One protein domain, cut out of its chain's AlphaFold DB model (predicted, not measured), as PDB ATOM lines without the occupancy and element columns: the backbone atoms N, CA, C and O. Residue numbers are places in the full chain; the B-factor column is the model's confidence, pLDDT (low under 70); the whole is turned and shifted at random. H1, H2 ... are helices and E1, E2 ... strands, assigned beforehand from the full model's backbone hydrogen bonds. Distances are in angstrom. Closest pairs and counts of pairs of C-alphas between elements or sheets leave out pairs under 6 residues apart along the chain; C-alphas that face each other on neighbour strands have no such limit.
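This is residues 5 to 50 of the 62 residues of an uncharacterized protein of Gemmata sp (UniProt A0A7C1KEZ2). There is little regular structure here: a long loop, residues 5 to 24, leads into a small two-stranded hairpin, E1 and E2, and then a short helix, H1, with residues 9 to 16 sticking out. The printed part has 46 residues, of which 15 are in named elements, in the order E1, E2, H1; the class is mixed, the sheet E1 - E2 antiparallel. The whole is elongated, 34 by 21 by 18 A, and only just loose, close to compact, with a radius of gyration of the C-alphas of 11.4 A.

E1, residues 25 to 28, and E2, residues 34 to 37, form an antiparallel hairpin at 149 degrees; C-alphas 28 and 34 face each other at 4.5 A. N 25 and O 37 are within hydrogen-bond range at 2.9 A, N 37 and O 25 at 2.8 A. H1, residues 43 to 49, is apart from E1; its O i to N i+4 pairs are each within hydrogen-bond range.

E1 is 9.9 A long from C-alpha 25 at (372.159, 483.679, 627.873), E2 9.6 A, and H1 10.0 A, ending at C-alpha 49 (365.027, 486.216, 638.857).

The C-alphas farthest apart, Glu 10 and Asp 31, are 34.8 A apart. The printed part has no cut, both links are tight, and no printed residue is under 70 in pLDDT.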
ATOM      1  N   LEU A   5     379.889 482.285 629.411       95.31
ATOM      2  CA  LEU A   5     379.764 482.673 628.013       95.31
ATOM      3  C   LEU A   5     380.791 481.905 627.177       95.31
ATOM      4  O   LEU A   5     381.987 482.179 627.265       95.31
ATOM      5  N   ARG A   6     380.318 480.949 626.377       94.62
ATOM      6  CA  ARG A   6     381.108 480.111 625.467       94.62
ATOM      7  C   ARG A   6     382.420 479.603 626.104       94.62
ATOM      8  O   ARG A   6     383.489 479.821 625.524       94.62
ATOM      9  N   PRO A   7     382.383 478.957 627.287       93.88
ATOM     10  CA  PRO A   7     383.600 478.391 627.846       93.88
ATOM     11  C   PRO A   7     384.085 477.235 626.978       93.88
ATOM     12  O   PRO A   7     383.310 476.589 626.262       93.88
ATOM     13  N   LYS A   8     385.380 476.942 627.061       93.44
ATOM     14  CA  LYS A   8     385.893 475.674 626.553       93.44
ATOM     15  C   LYS A   8     385.350 474.537 627.410       93.44
ATOM     16  O   LYS A   8     385.093 474.715 628.596       93.44
ATOM     17  N   ILE A   9     385.234 473.350 626.820       91.00
ATOM     18  CA  ILE A   9     384.728 472.155 627.514       91.00
ATOM     19  C   ILE A   9     385.534 471.866 628.790       91.00
ATOM     20  O   ILE A   9     384.962 471.494 629.805       91.00
ATOM     21  N   GLU A  10     386.848 472.092 628.753       95.12
ATOM     22  CA  GLU A  10     387.766 471.893 629.883       95.12
ATOM     23  C   GLU A  10     387.620 472.927 631.018       95.12
ATOM     24  O   GLU A  10     388.043 472.665 632.139       95.12
ATOM     25  N   GLU A  11     387.005 474.081 630.744       92.56
ATOM     26  CA  GLU A  11     386.821 475.204 631.682       92.56
ATOM     27  C   GLU A  11     385.351 475.371 632.117       92.56
ATOM     28  O   GLU A  11     385.027 476.224 632.952       92.56
ATOM     29  N   ALA A  12     384.441 474.594 631.526       94.12
ATOM     30  CA  ALA A  12     383.018 474.656 631.815       94.12
ATOM     31  C   ALA A  12     382.739 474.115 633.224       94.12
ATOM     32  O   ALA A  12     383.067 472.976 633.554       94.12
ATOM     33  N   ASP A  13     382.095 474.931 634.052       94.94
ATOM     34  CA  ASP A  13     381.561 474.525 635.341       94.94
ATOM     35  C   ASP A  13     380.117 474.038 635.141       94.94
ATOM     36  O   ASP A  13     379.214 474.848 634.910       94.94
ATOM     37  N   PRO A  14     379.853 472.725 635.253       92.88
ATOM     38  CA  PRO A  14     378.526 472.168 635.004       92.88
ATOM     39  C   PRO A  14     377.481 472.590 636.049       92.88
ATOM     40  O   PRO A  14     376.300 472.292 635.882       92.88
ATOM     41  N   ARG A  15     377.885 473.258 637.139       93.31
ATOM     42  CA  ARG A  15     376.983 473.710 638.210       93.31
ATOM     43  C   ARG A  15     376.284 475.026 637.891       93.31
ATOM     44  O   ARG A  15     375.384 475.415 638.630       93.31
ATOM     45  N   ILE A  16     376.708 475.725 636.840       93.31
ATOM     46  CA  ILE A  16     376.125 477.004 636.433       93.31
ATOM     47  C   ILE A  16     375.660 476.963 634.977       93.31
ATOM     48  O   ILE A  16     376.159 476.155 634.190       93.31
ATOM     49  N   PRO A  17     374.698 477.819 634.592       95.31
ATOM     50  CA  PRO A  17     374.211 477.866 633.222       95.31
ATOM     51  C   PRO A  17     375.312 478.215 632.221       95.31
ATOM     52  O   PRO A  17     376.200 479.028 632.491       95.31
ATOM     53  N   GLN A  18     375.205 477.618 631.039       95.12
ATOM     54  CA  GLN A  18     376.150 477.768 629.940       95.12
ATOM     55  C   GLN A  18     375.441 478.421 628.759       95.12
ATOM     56  O   GLN A  18     374.370 477.968 628.358       95.12
ATOM     57  N   SER A  19     376.050 479.445 628.167       95.31
ATOM     58  CA  SER A  19     375.609 479.976 626.881       95.31
ATOM     59  C   SER A  19     376.613 479.625 625.787       95.31
ATOM     60  O   SER A  19     377.780 479.993 625.905       95.31
ATOM     61  N   PRO A  20     376.198 478.976 624.687       91.56
ATOM     62  CA  PRO A  20     377.060 478.791 623.521       91.56
ATOM     63  C   PRO A  20     377.224 480.083 622.697       91.56
ATOM     64  O   PRO A  20     378.068 480.141 621.803       91.56
ATOM     65  N   TYR A  21     376.418 481.113 622.971       92.19
ATOM     66  CA  TYR A  21     376.403 482.376 622.235       92.19
ATOM     67  C   TYR A  21     377.381 483.393 622.825       92.19
ATOM     68  O   TYR A  21     377.781 483.305 623.980       92.19
ATOM     69  N   THR A  22     377.736 484.407 622.033       89.81
ATOM     70  CA  THR A  22     378.639 485.494 622.456       89.81
ATOM     71  C   THR A  22     377.919 486.704 623.049       89.81
ATOM     72  O   THR A  22     378.574 487.587 623.588       89.81
ATOM     73  N   HIS A  23     376.591 486.778 622.933       91.88
ATOM     74  CA  HIS A  23     375.826 487.989 623.260       91.88
ATOM     75  C   HIS A  23     375.076 487.912 624.596       91.88
ATOM     76  O   HIS A  23     374.559 488.926 625.052       91.88
ATOM     77  N   GLY A  24     375.013 486.739 625.230       95.56
ATOM     78  CA  GLY A  24     374.264 486.550 626.469       95.56
ATOM     79  C   GLY A  24     373.724 485.138 626.621       95.56
ATOM     80  O   GLY A  24     374.101 484.247 625.860       95.56
ATOM     81  N   LEU A  25     372.846 484.940 627.600       96.94
ATOM     82  CA  LEU A  25     372.159 483.679 627.873       96.94
ATOM     83  C   LEU A  25     370.702 483.766 627.405       96.94
ATOM     84  O   LEU A  25     369.964 484.641 627.848       96.94
ATOM     85  N   LEU A  26     370.270 482.845 626.543       96.31
ATOM     86  CA  LEU A  26     368.849 482.709 626.218       96.31
ATOM     87  C   LEU A  26     368.115 482.051 627.389       96.31
ATOM     88  O   LEU A  26     368.464 480.941 627.787       96.31
ATOM     89  N   ALA A  27     367.089 482.723 627.906       94.94
ATOM     90  CA  ALA A  27     366.237 482.232 628.980       94.94
ATOM     91  C   ALA A  27     364.778 482.173 628.517       94.94
ATOM     92  O   ALA A  27     364.237 483.162 628.014       94.94
ATOM     93  N   GLY A  28     364.152 481.008 628.685       95.38
ATOM     94  CA  GLY A  28     362.708 480.848 628.535       95.38
ATOM     95  C   GLY A  28     362.001 481.264 629.819       95.38
ATOM     96  O   GLY A  28     362.414 480.862 630.907       95.38
ATOM     97  N   LEU A  29     360.952 482.069 629.691       92.19
ATOM     98  CA  LEU A  29     360.125 482.513 630.807       92.19
ATOM     99  C   LEU A  29     358.828 481.697 630.882       92.19
ATOM    100  O   LEU A  29     358.396 481.085 629.905       92.19
ATOM    101  N   ALA A  30     358.186 481.701 632.053       89.25
ATOM    102  CA  ALA A  30     356.948 480.951 632.294       89.25
ATOM    103  C   ALA A  30     355.760 481.419 631.427       89.25
ATOM    104  O   ALA A  30     354.797 480.678 631.256       89.25
ATOM    105  N   ASP A  31     355.838 482.625 630.857       93.38
ATOM    106  CA  ASP A  31     354.860 483.168 629.908       93.38
ATOM    107  C   ASP A  31     355.084 482.699 628.453       93.38
ATOM    108  O   ASP A  31     354.358 483.108 627.549       93.38
ATOM    109  N   GLY A  32     356.081 481.840 628.214       95.31
ATOM    110  CA  GLY A  32     356.435 481.317 626.894       95.31
ATOM    111  C   GLY A  32     357.321 482.244 626.060       95.31
ATOM    112  O   GLY A  32     357.735 481.861 624.964       95.31
ATOM    113  N   SER A  33     357.651 483.442 626.551       95.38
ATOM    114  CA  SER A  33     358.610 484.324 625.890       95.38
ATOM    115  C   SER A  33     360.052 483.854 626.108       95.38
ATOM    116  O   SER A  33     360.378 483.180 627.088       95.38
ATOM    117  N   VAL A  34     360.940 484.221 625.181       95.25
ATOM    118  CA  VAL A  34     362.385 484.005 625.311       95.25
ATOM    119  C   VAL A  34     363.073 485.358 625.353       95.25
ATOM    120  O   VAL A  34     362.827 486.211 624.497       95.25
ATOM    121  N   ARG A  35     363.952 485.551 626.335       93.62
ATOM    122  CA  ARG A  35     364.748 486.773 626.485       93.62
ATOM    123  C   ARG A  35     366.239 486.462 626.474       93.62
ATOM    124  O   ARG A  35     366.665 485.382 626.876       93.62
ATOM    125  N   MET A  36     367.026 487.425 626.002       95.31
ATOM    126  CA  MET A  36     368.486 487.385 626.062       95.31
ATOM    127  C   MET A  36     368.950 488.101 627.329       95.31
ATOM    128  O   MET A  36     368.796 489.315 627.438       95.31
ATOM    129  N   ILE A  37     369.538 487.364 628.264       96.12
ATOM    130  CA  ILE A  37     370.146 487.922 629.469       96.12
ATOM    131  C   ILE A  37     371.550 488.415 629.127       96.12
ATOM    132  O   ILE A  37     372.395 487.648 628.657       96.12
ATOM    133  N   SER A  38     371.800 489.696 629.390       95.31
ATOM    134  CA  SER A  38     373.096 490.332 629.171       95.31
ATOM    135  C   SER A  38     374.201 489.701 630.038       95.31
ATOM    136  O   SER A  38     373.969 489.435 631.217       95.31
ATOM    137  N   PRO A  39     375.435 489.515 629.525       94.69
ATOM    138  CA  PRO A  39     376.576 489.109 630.350       94.69
ATOM    139  C   PRO A  39     376.997 490.184 631.363       94.69
ATOM    140  O   PRO A  39     377.764 489.885 632.274       94.69
ATOM    141  N   GLN A  40     376.496 491.418 631.226       95.31
ATOM    142  CA  GLN A  40     376.682 492.493 632.203       95.31
ATOM    143  C   GLN A  40     375.618 492.505 633.312       95.31
ATOM    144  O   GLN A  40     375.690 493.377 634.177       95.31
ATOM    145  N   ILE A  41     374.652 491.574 633.311       96.62
ATOM    146  CA  ILE A  41     373.661 491.478 634.389       96.62
ATOM    147  C   ILE A  41     374.361 491.312 635.743       96.62
ATOM    148  O   ILE A  41     375.304 490.529 635.909       96.62
ATOM    149  N   SER A  42     373.884 492.048 636.734       96.19
ATOM    150  CA  SER A  42     374.348 491.942 638.101       96.19
ATOM    151  C   SER A  42     373.986 490.565 638.668       96.19
ATOM    152  O   SER A  42     372.898 490.031 638.414       96.19
ATOM    153  N   PRO A  43     374.879 489.956 639.470       94.81
ATOM    154  CA  PRO A  43     374.578 488.702 640.145       94.81
ATOM    155  C   PRO A  43     373.296 488.762 640.973       94.81
ATOM    156  O   PRO A  43     372.555 487.788 641.020       94.81
ATOM    157  N   GLN A  44     373.026 489.905 641.600       95.00
ATOM    158  CA  GLN A  44     371.838 490.140 642.408       95.00
ATOM    159  C   GLN A  44     370.566 489.994 641.568       95.00
ATOM    160  O   GLN A  44     369.706 489.199 641.930       95.00
ATOM    161  N   THR A  45     370.477 490.683 640.426       96.06
ATOM    162  CA  THR A  45     369.309 490.614 639.534       96.06
ATOM    163  C   THR A  45     369.142 489.225 638.926       96.06
ATOM    164  O   THR A  45     368.035 488.692 638.912       96.06
ATOM    165  N   PHE A  46     370.237 488.591 638.496       95.44
ATOM    166  CA  PHE A  46     370.188 487.239 637.938       95.44
ATOM    167  C   PHE A  46     369.653 486.211 638.942       95.44
ATOM    168  O   PHE A  46     368.754 485.441 638.612       95.44
ATOM    169  N   TRP A  47     370.193 486.195 640.166       93.19
ATOM    170  CA  TRP A  47     369.797 485.208 641.170       93.19
ATOM    171  C   TRP A  47     368.410 485.485 641.751       93.19
ATOM    172  O   TRP A  47     367.678 484.535 642.006       93.19
ATOM    173  N   ALA A  48     368.015 486.755 641.871       95.00
ATOM    174  CA  ALA A  48     366.653 487.139 642.228       95.00
ATOM    175  C   ALA A  48     365.619 486.633 641.204       95.00
ATOM    176  O   ALA A  48     364.556 486.160 641.587       95.00
ATOM    177  N   ALA A  49     365.940 486.665 639.907       93.69
ATOM    178  CA  ALA A  49     365.027 486.216 638.857       93.69
ATOM    179  C   ALA A  49     364.786 484.695 638.821       93.69
ATOM    180  O   ALA A  49     363.832 484.249 638.184       93.69
ATOM    181  N   VAL A  50     365.641 483.895 639.469       92.31
ATOM    182  CA  VAL A  50     365.550 482.424 639.458       92.31
ATOM    183  C   VAL A  50     365.167 481.824 640.810       92.31
ATOM    184  O   VAL A  50     365.182 480.598 640.948       92.31
TER     185      VAL A  50